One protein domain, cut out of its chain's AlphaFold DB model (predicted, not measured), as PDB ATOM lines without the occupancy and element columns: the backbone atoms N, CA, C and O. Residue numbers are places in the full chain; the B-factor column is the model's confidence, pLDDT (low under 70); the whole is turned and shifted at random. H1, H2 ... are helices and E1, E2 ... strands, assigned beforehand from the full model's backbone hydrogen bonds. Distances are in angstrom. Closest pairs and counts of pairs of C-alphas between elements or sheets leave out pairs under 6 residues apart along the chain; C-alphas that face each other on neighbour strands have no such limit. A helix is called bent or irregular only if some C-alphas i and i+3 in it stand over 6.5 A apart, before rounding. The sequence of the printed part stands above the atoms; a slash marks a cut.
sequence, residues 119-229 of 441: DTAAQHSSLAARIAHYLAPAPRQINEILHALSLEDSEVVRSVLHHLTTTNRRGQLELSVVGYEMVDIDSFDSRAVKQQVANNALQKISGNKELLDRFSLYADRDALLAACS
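AT A GLANCE: This is residues 119 to 229 of the 441 residues of an uncharacterized protein of Trypanosoma congolense (strain IL3000) (UniProt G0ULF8). Two helical lobes are set one after the other along the longest axis: the first holds H1 to H5 with a small two-strand hairpin, the second a group of three nearly aligned helices, H6, H7 and H8. In the first lobe H2 and H4 cross at about a right angle, their lines at 72 degrees, with E2 of the hairpin close to both and H1 and H3 beside them; in the second, H6 has H7 and H8 along its sides in a triangle. Short H5 makes the bridge, packing on H2 and H4 and on the last residues of H6. The printed part has 111 residues, with eight named helices and two named strands in the order H1 H2 H3 H4 E1 E2 H5 H6 H7 H8; the sheet, E1 - E2, is antiparallel and the class is mostly helix. The whole is compact, with a radius of gyration of the C-alphas of 13.8 A and spans of 40 by 28 by 27 A.

IN THESE COORDINATES: H1, residues 119 to 123, begins at C-alpha 119 (193.143, 204.312, 188.493). H2, residues 125 to 135, is 15.2 A from first to last C-alpha. H3 is residues 142 to 148, 9.9 A long. H4, residues 154 to 164, is 15.4 A long. E1, residues 165 to 167, and E2, residues 173 to 175, are 6.8 A long each. H5 is residues 177 to 181. H6, residues 191 to 205, is the longest helix, 20.1 A from C-alpha 191 (221.468, 222.639, 187.336) to C-alpha 205; it is neither bent nor irregular, but only just: C-alphas 200 and 203 are 6.4 A apart. H7, residues 209 to 216, is 10.1 A long. H8, residues 221 to 228, is 10.2 A long and ends at C-alpha 228 (214.443, 217.910, 167.390).

HOW THE PARTS SIT: H1 touches H4, with the C-alphas of Ala 121 and Val 160 closest at 6.0 A. H2 touches H4, closest at Ala 128 and Val 160, 6.2 A between C-alphas; their lines are about perpendicular at 72 degrees, only just past steep. H2 and H3 are near each other, with 5 pairs of C-alphas within 10 A. H3 is close to H4 but not clearly touching, the closest C-alphas being those of Leu 146 and Ser 154, 6.9 A apart. E1 and E2 form an antiparallel hairpin, with N 166 and O 174 at 2.8 A and N 174 and O 166 at 2.9 A, within hydrogen-bond range. The closest C-alphas of H2 and E2, those of Leu 135 and Leu 175, are 6.2 A apart. H5 touches H4, closest at the C-alphas of Leu 164 and Gly 179, 4.5 A, and H2, closest at those of Ala 132 and Gly 179, 5.5 A. H6 touches H5 with residues 201 to 205 alone, closest at the C-alphas of Val 177 and Ile 205, 5.8 A. H6 and H7 form a helical hairpin at a shallow tilt of 29 degrees, opposite ways, with the C-alphas of Ala 198 and Phe 215 closest at 5.2 A. H8 touches H6 at residues 199 to 203 of H6 alone, closest at the C-alphas of Gln 203 and Ala 227, 5.2 A; they run the same way at a shallow tilt of 16 degrees. Among the pairs that are apart are H4 and H6, and H2 and H7. Each O i to N i+4 pair is within hydrogen-bond range in H1, H2, H3, H4, H5, H7 and H8, and 9 of 11 in H6.

THE WHOLE: The two C-alphas farthest apart, those of Leu 151 and Ser 229, are 42.2 A apart. The printed part has no cut and no long link; the links from H2 to H3 and from H5 to H6 are short, and the others are tight. The mean pLDDT of the printed part is 82.6; residues 119 to 122, residue 151 and residues 226 to 229 are under 70.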
ATOM      1  N   ASP A 119     193.710 204.098 187.156       58.75
ATOM      2  CA  ASP A 119     193.143 204.312 188.493       58.75
ATOM      3  C   ASP A 119     194.193 204.111 189.598       58.75
ATOM      4  O   ASP A 119     194.183 204.812 190.608       58.75
ATOM      5  N   THR A 120     195.160 203.213 189.391       60.19
ATOM      6  CA  THR A 120     196.206 202.888 190.378       60.19
ATOM      7  C   THR A 120     197.269 203.983 190.506       60.19
ATOM      8  O   THR A 120     197.700 204.290 191.620       60.19
ATOM      9  N   ALA A 121     197.667 204.621 189.400       60.12
ATOM     10  CA  ALA A 121     198.595 205.756 189.419       60.12
ATOM     11  C   ALA A 121     197.953 207.018 190.024       60.12
ATOM     12  O   ALA A 121     198.615 207.756 190.754       60.12
ATOM     13  N   ALA A 122     196.655 207.233 189.784       64.44
ATOM     14  CA  ALA A 122     195.893 208.316 190.402       64.44
ATOM     15  C   ALA A 122     195.699 208.094 191.915       64.44
ATOM     16  O   ALA A 122     195.852 209.027 192.706       64.44
ATOM     17  N   GLN A 123     195.428 206.851 192.328       77.44
ATOM     18  CA  GLN A 123     195.239 206.468 193.730       77.44
ATOM     19  C   GLN A 123     196.532 206.558 194.559       77.44
ATOM     20  O   GLN A 123     196.479 206.884 195.745       77.44
ATOM     21  N   HIS A 124     197.695 206.335 193.938       80.81
ATOM     22  CA  HIS A 124     199.018 206.421 194.569       80.81
ATOM     23  C   HIS A 124     199.878 207.556 193.987       80.81
ATOM     24  O   HIS A 124     201.082 207.400 193.785       80.81
ATOM     25  N   SER A 125     199.269 208.716 193.732       78.75
ATOM     26  CA  SER A 125     199.908 209.852 193.047       78.75
ATOM     27  C   SER A 125     201.181 210.375 193.731       78.75
ATOM     28  O   SER A 125     202.141 210.736 193.053       78.75
ATOM     29  N   SER A 126     201.240 210.366 195.067       83.31
ATOM     30  CA  SER A 126     202.419 210.800 195.833       83.31
ATOM     31  C   SER A 126     203.605 209.836 195.701       83.31
ATOM     32  O   SER A 126     204.750 210.269 195.544       83.31
ATOM     33  N   LEU A 127     203.335 208.529 195.719       85.56
ATOM     34  CA  LEU A 127     204.324 207.484 195.463       85.56
ATOM     35  C   LEU A 127     204.795 207.532 194.006       85.56
ATOM     36  O   LEU A 127     205.995 207.485 193.740       85.56
ATOM     37  N   ALA A 128     203.859 207.680 193.072       85.81
ATOM     38  CA  ALA A 128     204.133 207.801 191.648       85.81
ATOM     39  C   ALA A 128     205.055 208.991 191.345       85.81
ATOM     40  O   ALA A 128     206.079 208.820 190.682       85.81
ATOM     41  N   ALA A 129     204.777 210.164 191.922       86.69
ATOM     42  CA  ALA A 129     205.643 211.333 191.805       86.69
ATOM     43  C   ALA A 129     207.039 211.071 192.392       86.69
ATOM     44  O   ALA A 129     208.041 211.381 191.750       86.69
ATOM     45  N   ARG A 130     207.146 210.449 193.575       87.50
ATOM     46  CA  ARG A 130     208.449 210.110 194.181       87.50
ATOM     47  C   ARG A 130     209.263 209.140 193.327       87.50
ATOM     48  O   ARG A 130     210.460 209.352 193.143       87.50
ATOM     49  N   ILE A 131     208.622 208.107 192.782       88.12
ATOM     50  CA  ILE A 131     209.246 207.163 191.846       88.12
ATOM     51  C   ILE A 131     209.717 207.896 190.588       88.12
ATOM     52  O   ILE A 131     210.852 207.693 190.153       88.12
ATOM     53  N   ALA A 132     208.882 208.778 190.034       88.88
ATOM     54  CA  ALA A 132     209.210 209.550 188.844       88.88
ATOM     55  C   ALA A 132     210.442 210.440 189.059       88.88
ATOM     56  O   ALA A 132     211.387 210.379 188.274       88.88
ATOM     57  N   HIS A 133     210.495 211.182 190.167       89.12
ATOM     58  CA  HIS A 133     211.641 212.030 190.510       89.12
ATOM     59  C   HIS A 133     212.916 211.222 190.778       89.12
ATOM     60  O   HIS A 133     214.008 211.651 190.410       89.12
ATOM     61  N   TYR A 134     212.793 210.033 191.372       89.12
ATOM     62  CA  TYR A 134     213.933 209.152 191.623       89.12
ATOM     63  C   TYR A 134     214.532 208.566 190.332       89.12
ATOM     64  O   TYR A 134     215.749 208.393 190.233       89.12
ATOM     65  N   LEU A 135     213.689 208.272 189.336       89.44
ATOM     66  CA  LEU A 135     214.083 207.630 188.077       89.44
ATOM     67  C   LEU A 135     214.383 208.602 186.931       89.44
ATOM     68  O   LEU A 135     215.047 208.213 185.970       89.44
ATOM     69  N   ALA A 136     213.941 209.858 187.018       87.75
ATOM     70  CA  ALA A 136     214.168 210.863 185.981       87.75
ATOM     71  C   ALA A 136     215.662 211.080 185.620       87.75
ATOM     72  O   ALA A 136     215.974 211.216 184.433       87.75
ATOM     73  N   PRO A 137     216.622 211.071 186.572       88.06
ATOM     74  CA  PRO A 137     218.029 211.298 186.236       88.06
ATOM     75  C   PRO A 137     218.714 210.103 185.556       88.06
ATOM     76  O   PRO A 137     219.651 210.298 184.778       88.06
ATOM     77  N   ALA A 138     218.311 208.864 185.860       87.19
ATOM     78  CA  ALA A 138     218.951 207.667 185.311       87.19
ATOM     79  C   ALA A 138     218.087 206.403 185.465       87.19
ATOM     80  O   ALA A 138     217.419 206.244 186.489       87.19
ATOM     81  N   PRO A 139     218.178 205.449 184.516       87.44
ATOM     82  CA  PRO A 139     217.546 204.143 184.659       87.44
ATOM     83  C   PRO A 139     218.160 203.340 185.816       87.44
ATOM     84  O   PRO A 139     219.369 203.402 186.063       87.44
ATOM     85  N   ARG A 140     217.328 202.562 186.516       88.44
ATOM     86  CA  ARG A 140     217.708 201.806 187.726       88.44
ATOM     87  C   ARG A 140     217.230 200.362 187.665       88.44
ATOM     88  O   ARG A 140     216.308 200.027 186.922       88.44
ATOM     89  N   GLN A 141     217.850 199.491 188.456       87.62
ATOM     90  CA  GLN A 141     217.348 198.125 188.612       87.62
ATOM     91  C   GLN A 141     216.152 198.089 189.567       87.62
ATOM     92  O   GLN A 141     216.104 198.831 190.545       87.62
ATOM     93  N   ILE A 142     215.212 197.168 189.334       83.69
ATOM     94  CA  ILE A 142     214.026 197.014 190.189       83.69
ATOM     95  C   ILE A 142     214.391 196.783 191.664       83.69
ATOM     96  O   ILE A 142     213.752 197.337 192.552       83.69
ATOM     97  N   ASN A 143     215.471 196.044 191.927       83.69
ATOM     98  CA  ASN A 143     215.938 195.757 193.284       83.69
ATOM     99  C   ASN A 143     216.471 197.009 193.997       83.69
ATOM    100  O   ASN A 143     216.238 197.175 195.191       83.69
ATOM    101  N   GLU A 144     217.139 197.910 193.270       85.06
ATOM    102  CA  GLU A 144     217.625 199.187 193.814       85.06
ATOM    103  C   GLU A 144     216.454 200.096 194.194       85.06
ATOM    104  O   GLU A 144     216.467 200.723 195.252       85.06
ATOM    105  N   ILE A 145     215.413 200.120 193.359       84.12
ATOM    106  CA  ILE A 145     214.212 200.930 193.584       84.12
ATOM    107  C   ILE A 145     213.428 200.408 194.789       84.12
ATOM    108  O   ILE A 145     213.051 201.184 195.663       84.12
ATOM    109  N   LEU A 146     213.226 199.090 194.873       83.69
ATOM    110  CA  LEU A 146     212.544 198.464 196.007       83.69
ATOM    111  C   LEU A 146     213.315 198.658 197.321       83.69
ATOM    112  O   LEU A 146     212.700 198.831 198.368       83.69
ATOM    113  N   HIS A 147     214.650 198.685 197.275       83.75
ATOM    114  CA  HIS A 147     215.474 198.990 198.444       83.75
ATOM    115  C   HIS A 147     215.372 200.471 198.852       83.75
ATOM    116  O   HIS A 147     215.249 200.786 200.038       83.75
ATOM    117  N   ALA A 148     215.391 201.391 197.881       80.25
ATOM    118  CA  ALA A 148     215.256 202.831 198.119       80.25
ATOM    119  C   ALA A 148     213.860 203.235 198.629       80.25
ATOM    120  O   ALA A 148     213.729 204.227 199.343       80.25
ATOM    121  N   LEU A 149     212.828 202.455 198.294       81.31
ATOM    122  CA  LEU A 149     211.428 202.675 198.675       81.31
ATOM    123  C   LEU A 149     210.929 201.655 199.711       81.31
ATOM    124  O   LEU A 149     209.731 201.416 199.816       81.31
ATOM    125  N   SER A 150     211.843 201.072 200.495       70.94
ATOM    126  CA  SER A 150     211.600 199.968 201.443       70.94
ATOM    127  C   SER A 150     210.528 200.209 202.520       70.94
ATOM    128  O   SER A 150     210.146 199.271 203.213       70.94
ATOM    129  N   LEU A 151     210.029 201.439 202.655       69.50
ATOM    130  CA  LEU A 151     208.950 201.821 203.568       69.50
ATOM    131  C   LEU A 151     207.539 201.573 203.000       69.50
ATOM    132  O   LEU A 151     206.565 201.794 203.714       69.50
ATOM    133  N   GLU A 152     207.411 201.146 201.741       75.50
ATOM    134  CA  GLU A 152     206.123 201.021 201.047       75.50
ATOM    135  C   GLU A 152     205.811 199.592 200.593       75.50
ATOM    136  O   GLU A 152     206.709 198.769 200.399       75.50
ATOM    137  N   ASP A 153     204.520 199.299 200.398       80.44
ATOM    138  CA  ASP A 153     204.059 197.980 199.968       80.44
ATOM    139  C   ASP A 153     204.680 197.592 198.623       80.44
ATOM    140  O   ASP A 153     204.437 198.196 197.574       80.44
ATOM    141  N   SER A 154     205.478 196.525 198.652       78.25
ATOM    142  CA  SER A 154     206.279 196.066 197.516       78.25
ATOM    143  C   SER A 154     205.433 195.727 196.279       78.25
ATOM    144  O   SER A 154     205.918 195.819 195.150       78.25
ATOM    145  N   GLU A 155     204.170 195.337 196.457       80.62
ATOM    146  CA  GLU A 155     203.234 195.086 195.352       80.62
ATOM    147  C   GLU A 155     202.710 196.381 194.722       80.62
ATOM    148  O   GLU A 155     202.654 196.490 193.496       80.62
ATOM    149  N   VAL A 156     202.423 197.397 195.540       82.06
ATOM    150  CA  VAL A 156     201.978 198.719 195.080       82.06
ATOM    151  C   VAL A 156     203.096 199.407 194.300       82.06
ATOM    152  O   VAL A 156     202.870 199.879 193.187       82.06
ATOM    153  N   VAL A 157     204.330 199.370 194.816       83.88
ATOM    154  CA  VAL A 157     205.508 199.922 194.126       83.88
ATOM    155  C   VAL A 157     205.720 199.244 192.771       83.88
ATOM    156  O   VAL A 157     205.967 199.928 191.780       83.88
ATOM    157  N   ARG A 158     205.581 197.913 192.681       84.44
ATOM    158  CA  ARG A 158     205.687 197.195 191.396       84.44
ATOM    159  C   ARG A 158     204.581 197.581 190.415       84.44
ATOM    160  O   ARG A 158     204.874 197.748 189.234       84.44
ATOM    161  N   SER A 159     203.349 197.743 190.895       82.50
ATOM    162  CA  SER A 159     202.208 198.154 190.069       82.50
ATOM    163  C   SER A 159     202.406 199.563 189.496       82.50
ATOM    164  O   SER A 159     202.282 199.772 188.290       82.50
ATOM    165  N   VAL A 160     202.839 200.513 190.333       84.75
ATOM    166  CA  VAL A 160     203.150 201.887 189.908       84.75
ATOM    167  C   VAL A 160     204.350 201.920 188.953       84.75
ATOM    168  O   VAL A 160     204.303 202.598 187.928       84.75
ATOM    169  N   LEU A 161     205.406 201.143 189.222       87.06
ATOM    170  CA  LEU A 161     206.565 201.042 188.327       87.06
ATOM    171  C   LEU A 161     206.186 200.517 186.944       87.06
ATOM    172  O   LEU A 161     206.645 201.072 185.948       87.06
ATOM    173  N   HIS A 162     205.329 199.498 186.861       85.62
ATOM    174  CA  HIS A 162     204.858 198.972 185.580       85.62
ATOM    175  C   HIS A 162     204.133 200.042 184.742       85.62
ATOM    176  O   HIS A 162     204.153 199.982 183.516       85.62
ATOM    177  N   HIS A 163     203.503 201.032 185.380       83.50
ATOM    178  CA  HIS A 163     202.794 202.103 184.681       83.50
ATOM    179  C   HIS A 163     203.719 203.249 184.239       83.50
ATOM    180  O   HIS A 163     203.605 203.770 183.130       83.50
ATOM    181  N   LEU A 164     204.666 203.633 185.097       86.50
ATOM    182  CA  LEU A 164     205.528 204.799 184.870       86.50
ATOM    183  C   LEU A 164     206.808 204.489 184.095       86.50
ATOM    184  O   LEU A 164     207.532 205.416 183.735       86.50
ATOM    185  N   THR A 165     207.135 203.212 183.878       88.75
ATOM    186  CA  THR A 165     208.440 202.818 183.337       88.75
ATOM    187  C   THR A 165     208.348 201.851 182.166       88.75
ATOM    188  O   THR A 165     207.398 201.089 182.019       88.75
ATOM    189  N   THR A 166     209.377 201.881 181.325       86.69
ATOM    190  CA  THR A 166     209.668 200.877 180.303       86.69
ATOM    191  C   THR A 166     210.990 200.193 180.641       86.69
ATOM    192  O   THR A 166     211.851 200.762 181.309       86.69
ATOM    193  N   THR A 167     211.179 198.950 180.210       87.25
ATOM    194  CA  THR A 167     212.465 198.249 180.359       87.25
ATOM    195  C   THR A 167     213.402 198.580 179.205       87.25
ATOM    196  O   THR A 167     213.052 198.389 178.040       87.25
ATOM    197  N   ASN A 168     214.623 199.015 179.519       83.81
ATOM    198  CA  ASN A 168     215.661 199.257 178.521       83.81
ATOM    199  C   ASN A 168     216.335 197.945 178.052       83.81
ATOM    200  O   ASN A 168     216.146 196.874 178.629       83.81
ATOM    201  N   ARG A 169     217.212 198.029 177.037       79.81
ATOM    202  CA  ARG A 169     217.968 196.873 176.495       79.81
ATOM    203  C   ARG A 169     218.873 196.160 177.513       79.81
ATOM    204  O   ARG A 169     219.332 195.057 177.242       79.81
ATOM    205  N   ARG A 170     219.169 196.796 178.650       82.69
ATOM    206  CA  ARG A 170     219.985 196.257 179.750       82.69
ATOM    207  C   ARG A 170     219.129 195.693 180.894       82.69
ATOM    208  O   ARG A 170     219.686 195.330 181.924       82.69
ATOM    209  N   GLY A 171     217.802 195.648 180.741       80.88
ATOM    210  CA  GLY A 171     216.870 195.176 181.769       80.88
ATOM    211  C   GLY A 171     216.661 196.147 182.937       80.88
ATOM    212  O   GLY A 171     216.138 195.745 183.972       80.88
ATOM    213  N   GLN A 172     217.076 197.408 182.806       89.00
ATOM    214  CA  GLN A 172     216.817 198.451 183.801       89.00
ATOM    215  C   GLN A 172     215.502 199.166 183.489       89.00
ATOM    216  O   GLN A 172     215.131 199.313 182.323       89.00
ATOM    217  N   LEU A 173     214.830 199.640 184.535       87.12
ATOM    218  CA  LEU A 173     213.615 200.431 184.421       87.12
ATOM    219  C   LEU A 173     213.985 201.880 184.120       87.12
ATOM    220  O   LEU A 173     214.776 202.501 184.834       87.12
ATOM    221  N   GLU A 174     213.420 202.399 183.043       89.31
ATOM    222  CA  GLU A 174     213.553 203.778 182.603       89.31
ATOM    223  C   GLU A 174     212.185 204.455 182.577       89.31
ATOM    224  O   GLU A 174     211.175 203.817 182.305       89.31
ATOM    225  N   LEU A 175     212.143 205.758 182.832       90.94
ATOM    226  CA  LEU A 175     210.880 206.486 182.865       90.94
ATOM    227  C   LEU A 175     210.216 206.540 181.473       90.94
ATOM    228  O   LEU A 175     210.895 206.819 180.475       90.94
ATOM    229  N   SER A 176     208.911 206.271 181.409       88.50
ATOM    230  CA  SER A 176     208.070 206.418 180.215       88.50
ATOM    231  C   SER A 176     207.564 207.863 180.081       88.50
ATOM    232  O   SER A 176     207.818 208.700 180.949       88.50
ATOM    233  N   VAL A 177     206.841 208.177 178.998       85.19
ATOM    234  CA  VAL A 177     206.250 209.517 178.782       85.19
ATOM    235  C   VAL A 177     205.336 209.916 179.945       85.19
ATOM    236  O   VAL A 177     205.485 211.009 180.480       85.19
ATOM    237  N   VAL A 178     204.484 208.989 180.394       85.38
ATOM    238  CA  VAL A 178     203.560 209.178 181.526       85.38
ATOM    239  C   VAL A 178     204.319 209.492 182.815       85.38
ATOM    240  O   VAL A 178     203.900 210.326 183.608       85.38
ATOM    241  N   GLY A 179     205.484 208.877 183.023       85.12
ATOM    242  CA  GLY A 179     206.306 209.204 184.181       85.12
ATOM    243  C   GLY A 179     206.881 210.620 184.125       85.12
ATOM    244  O   GLY A 179     206.917 211.286 185.155       85.12
ATOM    245  N   TYR A 180     207.288 211.114 182.948       88.88
ATOM    246  CA  TYR A 180     207.828 212.476 182.807       88.88
ATOM    247  C   TYR A 180     206.768 213.567 182.980       88.88
ATOM    248  O   TYR A 180     207.117 214.681 183.364       88.88
ATOM    249  N   GLU A 181     205.487 213.258 182.768       87.88
ATOM    250  CA  GLU A 181     204.382 214.172 183.093       87.88
ATOM    251  C   GLU A 181     204.317 214.491 184.590       87.88
ATOM    252  O   GLU A 181     203.951 215.603 184.969       87.88
ATOM    253  N   MET A 182     204.729 213.538 185.431       86.81
ATOM    254  CA  MET A 182     204.723 213.656 186.891       86.81
ATOM    255  C   MET A 182     206.018 214.254 187.459       86.81
ATOM    256  O   MET A 182     206.129 214.422 188.675       86.81
ATOM    257  N   VAL A 183     207.011 214.543 186.612       89.50
ATOM    258  CA  VAL A 183     208.290 215.123 187.037       89.50
ATOM    259  C   VAL A 183     208.178 216.641 187.071       89.50
ATOM    260  O   VAL A 183     207.944 217.290 186.049       89.50
ATOM    261  N   ASP A 184     208.427 217.206 188.246       89.19
ATOM    262  CA  ASP A 184     208.679 218.625 188.414       89.19
ATOM    263  C   ASP A 184     210.187 218.871 188.304       89.19
ATOM    264  O   ASP A 184     210.956 218.607 189.230       89.19
ATOM    265  N   ILE A 185     210.631 219.356 187.142       86.56
ATOM    266  CA  ILE A 185     212.052 219.624 186.889       86.56
ATOM    267  C   ILE A 185     212.614 220.716 187.809       86.56
ATOM    268  O   ILE A 185     213.824 220.759 188.050       86.56
ATOM    269  N   ASP A 186     211.759 221.582 188.355       87.25
ATOM    270  CA  ASP A 186     212.204 222.666 189.216       87.25
ATOM    271  C   ASP A 186     212.529 222.226 190.637       87.25
ATOM    272  O   ASP A 186     213.321 222.900 191.298       87.25
ATOM    273  N   SER A 187     212.044 221.050 191.037       88.06
ATOM    274  CA  SER A 187     212.317 220.431 192.336       88.06
ATOM    275  C   SER A 187     213.771 219.971 192.532       88.06
ATOM    276  O   SER A 187     214.175 219.689 193.658       88.06
ATOM    277  N   PHE A 188     214.579 219.883 191.466       87.94
ATOM    278  CA  PHE A 188     215.983 219.477 191.568       87.94
ATOM    279  C   PHE A 188     216.896 220.671 191.883       87.94
ATOM    280  O   PHE A 188     216.975 221.620 191.110       87.94
ATOM    281  N   ASP A 189     217.688 220.591 192.953       84.44
ATOM    282  CA  ASP A 189     218.549 221.708 193.392       84.44
ATOM    283  C   ASP A 189     219.732 222.002 192.451       84.44
ATOM    284  O   ASP A 189     220.265 223.112 192.408       84.44
ATOM    285  N   SER A 190     220.178 221.001 191.688       90.19
ATOM    286  CA  SER A 190     221.369 221.104 190.844       90.19
ATOM    287  C   SER A 190     221.013 221.317 189.379       90.19
ATOM    288  O   SER A 190     220.336 220.493 188.762       90.19
ATOM    289  N   ARG A 191     221.581 222.371 188.777       86.75
ATOM    290  CA  ARG A 191     221.468 222.639 187.336       86.75
ATOM    291  C   ARG A 191     221.940 221.456 186.484       86.75
ATOM    292  O   ARG A 191     221.307 221.154 185.481       86.75
ATOM    293  N   ALA A 192     223.003 220.769 186.903       85.81
ATOM    294  CA  ALA A 192     223.515 219.601 186.186       85.81
ATOM    295  C   ALA A 192     222.505 218.441 186.190       85.81
ATOM    296  O   ALA A 192     222.351 217.750 185.187       85.81
ATOM    297  N   VAL A 193     221.775 218.264 187.296       86.25
ATOM    298  CA  VAL A 193     220.725 217.242 187.407       86.25
ATOM    299  C   VAL A 193     219.505 217.634 186.575       86.25
ATOM    300  O   VAL A 193     219.004 216.791 185.837       86.25
ATOM    301  N   LYS A 194     219.081 218.908 186.602       90.19
ATOM    302  CA  LYS A 194     218.009 219.418 185.723       90.19
ATOM    303  C   LYS A 194     218.322 219.163 184.246       90.19
ATOM    304  O   LYS A 194     217.488 218.641 183.517       90.19
ATOM    305  N   GLN A 195     219.548 219.466 183.831       89.31
ATOM    306  CA  GLN A 195     220.027 219.262 182.465       89.31
ATOM    307  C   GLN A 195     220.082 217.781 182.078       89.31
ATOM    308  O   GLN A 195     219.614 217.400 181.007       89.31
ATOM    309  N   GLN A 196     220.572 216.918 182.970       88.62
ATOM    310  CA  GLN A 196     220.572 215.470 182.763       88.62
ATOM    311  C   GLN A 196     219.152 214.904 182.612       88.62
ATOM    312  O   GLN A 196     218.890 214.119 181.701       88.62
ATOM    313  N   VAL A 197     218.230 215.321 183.484       89.31
ATOM    314  CA  VAL A 197     216.813 214.941 183.434       89.31
ATOM    315  C   VAL A 197     216.177 215.407 182.123       89.31
ATOM    316  O   VAL A 197     215.522 214.615 181.449       89.31
ATOM    317  N   ALA A 198     216.425 216.655 181.716       87.75
ATOM    318  CA  ALA A 198     215.937 217.203 180.456       87.75
ATOM    319  C   ALA A 198     216.440 216.418 179.242       87.75
ATOM    320  O   ALA A 198     215.636 215.973 178.424       87.75
ATOM    321  N   ASN A 199     217.743 216.154 179.163       87.75
ATOM    322  CA  ASN A 199     218.337 215.406 178.055       87.75
ATOM    323  C   ASN A 199     217.749 213.986 177.928       87.75
ATOM    324  O   ASN A 199     217.498 213.519 176.816       87.75
ATOM    325  N   ASN A 200     217.482 213.315 179.054       86.25
ATOM    326  CA  ASN A 200     216.849 211.993 179.066       86.25
ATOM    327  C   ASN A 200     215.366 212.032 178.669       86.25
ATOM    328  O   ASN A 200     214.867 211.086 178.051       86.25
ATOM    329  N   ALA A 201     214.656 213.100 179.038       86.88
ATOM    330  CA  ALA A 201     213.234 213.264 178.761       86.88
ATOM    331  C   ALA A 201     212.974 213.555 177.277       86.88
ATOM    332  O   ALA A 201     212.091 212.943 176.676       86.88
ATOM    333  N   LEU A 202     213.780 214.434 176.669       83.94
ATOM    334  CA  LEU A 202     213.577 214.969 175.318       83.94
ATOM    335  C   LEU A 202     213.385 213.898 174.231       83.94
ATOM    336  O   LEU A 202     212.545 214.056 173.347       83.94
ATOM    337  N   GLN A 203     214.115 212.781 174.301       79.38
ATOM    338  CA  GLN A 203     213.985 211.697 173.316       79.38
ATOM    339  C   GLN A 203     212.645 210.953 173.399       79.38
ATOM    340  O   GLN A 203     212.245 210.302 172.431       79.38
ATOM    341  N   LYS A 204     211.973 211.022 174.552       83.00
ATOM    342  CA  LYS A 204     210.738 210.288 174.848       83.00
ATOM    343  C   LYS A 204     209.504 211.175 174.748       83.00
ATOM    344  O   LYS A 204     208.466 210.711 174.295       83.00
ATOM    345  N   ILE A 205     209.626 212.449 175.115       83.69
ATOM    346  CA  ILE A 205     208.523 213.423 175.104       83.69
ATOM    347  C   ILE A 205     208.396 214.188 173.779       83.69
ATOM    348  O   ILE A 205     207.581 215.098 173.690       83.69
ATOM    349  N   SER A 206     209.154 213.828 172.735       74.25
ATOM    350  CA  SER A 206     209.193 214.563 171.458       74.25
ATOM    351  C   SER A 206     207.829 214.723 170.764       74.25
ATOM    352  O   SER A 206     207.678 215.593 169.918       74.25
ATOM    353  N   GLY A 207     206.842 213.881 171.094       74.50
ATOM    354  CA  GLY A 207     205.471 213.972 170.578       74.50
ATOM    355  C   GLY A 207     204.517 214.848 171.403       74.50
ATOM    356  O   GLY A 207     203.404 215.099 170.953       74.50
ATOM    357  N   ASN A 208     204.921 215.312 172.591       80.44
ATOM    358  CA  ASN A 208     204.099 216.136 173.480       80.44
ATOM    359  C   ASN A 208     204.706 217.543 173.601       80.44
ATOM    360  O   ASN A 208     205.710 217.741 174.286       80.44
ATOM    361  N   LYS A 209     204.081 218.522 172.935       80.06
ATOM    362  CA  LYS A 209     204.578 219.904 172.839       80.06
ATOM    363  C   LYS A 209     204.697 220.597 174.199       80.06
ATOM    364  O   LYS A 209     205.660 221.316 174.428       80.06
ATOM    365  N   GLU A 210     203.755 220.359 175.107       82.12
ATOM    366  CA  GLU A 210     203.740 221.019 176.419       82.12
ATOM    367  C   GLU A 210     204.886 220.537 177.314       82.12
ATOM    368  O   GLU A 210     205.535 221.331 177.998       82.12
ATOM    369  N   LEU A 211     205.172 219.232 177.282       82.56
ATOM    370  CA  LEU A 211     206.335 218.675 177.969       82.56
ATOM    371  C   LEU A 211     207.628 219.118 177.286       82.56
ATOM    372  O   LEU A 211     208.587 219.476 177.963       82.56
ATOM    373  N   LEU A 212     207.662 219.142 175.953       84.69
ATOM    374  CA  LEU A 212     208.838 219.580 175.213       84.69
ATOM    375  C   LEU A 212     209.237 221.013 175.593       84.69
ATOM    376  O   LEU A 212     210.393 221.237 175.947       84.69
ATOM    377  N   ASP A 213     208.284 221.949 175.621       83.31
ATOM    378  CA  ASP A 213     208.537 223.341 176.006       83.31
ATOM    379  C   ASP A 213     209.068 223.432 177.447       83.31
ATOM    380  O   ASP A 213     210.066 224.113 177.694       83.31
ATOM    381  N   ARG A 214     208.488 222.676 178.389       86.00
ATOM    382  CA  ARG A 214     208.910 222.672 179.803       86.00
ATOM    383  C   ARG A 214     210.347 222.183 179.998       86.00
ATOM    384  O   ARG A 214     211.104 222.782 180.758       86.00
ATOM    385  N   PHE A 215     210.731 221.097 179.332       85.69
ATOM    386  CA  PHE A 215     212.057 220.492 179.500       85.69
ATOM    387  C   PHE A 215     213.124 221.144 178.598       85.69
ATOM    388  O   PHE A 215     214.309 221.105 178.932       85.69
ATOM    389  N   SER A 216     212.728 221.803 177.501       84.56
ATOM    390  CA  SER A 216     213.644 222.474 176.565       84.56
ATOM    391  C   SER A 216     214.491 223.578 177.205       84.56
ATOM    392  O   SER A 216     215.645 223.759 176.826       84.56
ATOM    393  N   LEU A 217     213.956 224.267 178.220       85.56
ATOM    394  CA  LEU A 217     214.633 225.354 178.939       85.56
ATOM    395  C   LEU A 217     215.908 224.902 179.663       85.56
ATOM    396  O   LEU A 217     216.809 225.708 179.900       85.56
ATOM    397  N   TYR A 218     215.973 223.621 180.025       85.31
ATOM    398  CA  TYR A 218     217.050 223.044 180.826       85.31
ATOM    399  C   TYR A 218     217.956 222.105 180.029       85.31
ATOM    400  O   TYR A 218     219.009 221.715 180.532       85.31
ATOM    401  N   ALA A 219     217.563 221.741 178.810       83.25
ATOM    402  CA  ALA A 219     218.287 220.794 177.982       83.25
ATOM    403  C   ALA A 219     219.549 221.391 177.350       83.25
ATOM    404  O   ALA A 219     219.632 222.585 177.054       83.25
ATOM    405  N   ASP A 220     220.516 220.521 177.069       84.12
ATOM    406  CA  ASP A 220     221.648 220.884 176.229       84.12
ATOM    407  C   ASP A 220     221.207 221.214 174.817       84.12
ATOM    408  O   ASP A 220     220.356 220.534 174.244       84.12
ATOM    409  N   ARG A 221     221.896 222.183 174.209       74.94
ATOM    410  CA  ARG A 221     221.721 222.506 172.793       74.94
ATOM    411  C   ARG A 221     221.846 221.256 171.924       74.94
ATOM    412  O   ARG A 221     221.016 221.072 171.050       74.94
ATOM    413  N   ASP A 222     222.819 220.388 172.185       74.62
ATOM    414  CA  ASP A 222     223.044 219.183 171.380       74.62
ATOM    415  C   ASP A 222     221.994 218.095 171.627       74.62
ATOM    416  O   ASP A 222     221.673 217.345 170.712       74.62
ATOM    417  N   ALA A 223     221.417 218.016 172.829       72.69
ATOM    418  CA  ALA A 223     220.345 217.070 173.144       72.69
ATOM    419  C   ALA A 223     218.993 217.547 172.604       72.69
ATOM    420  O   ALA A 223     218.217 216.743 172.090       72.69
ATOM    421  N   LEU A 224     218.735 218.854 172.673       75.00
ATOM    422  CA  LEU A 224     217.590 219.510 172.054       75.00
ATOM    423  C   LEU A 224     217.690 219.412 170.540       75.00
ATOM    424  O   LEU A 224     216.728 219.009 169.901       75.00
ATOM    425  N   LEU A 225     218.875 219.663 169.978       72.50
ATOM    426  CA  LEU A 225     219.148 219.371 168.583       72.50
ATOM    427  C   LEU A 225     218.929 217.890 168.321       72.50
ATOM    428  O   LEU A 225     218.112 217.634 167.482       72.50
ATOM    429  N   ALA A 226     219.485 216.924 169.052       69.50
ATOM    430  CA  ALA A 226     219.265 215.492 168.792       69.50
ATOM    431  C   ALA A 226     217.786 215.052 168.849       69.50
ATOM    432  O   ALA A 226     217.342 214.224 168.050       69.50
ATOM    433  N   ALA A 227     217.018 215.587 169.798       60.94
ATOM    434  CA  ALA A 227     215.600 215.280 169.960       60.94
ATOM    435  C   ALA A 227     214.729 215.950 168.887       60.94
ATOM    436  O   ALA A 227     213.802 215.323 168.378       60.94
ATOM    437  N   CYS A 228     215.075 217.177 168.488       60.84
ATOM    438  CA  CYS A 228     214.443 217.910 167.390       60.84
ATOM    439  C   CYS A 228     215.023 217.523 166.005       60.84
ATOM    440  O   CYS A 228     214.382 217.727 164.980       60.84
ATOM    441  N   SER A 229     216.201 216.893 165.955       54.12
ATOM    442  CA  SER A 229     216.967 216.456 164.772       54.12
ATOM    443  C   SER A 229     216.755 214.977 164.468       54.12
ATOM    444  O   SER A 229     217.514 214.370 163.712       54.12
TER     445      SER A 229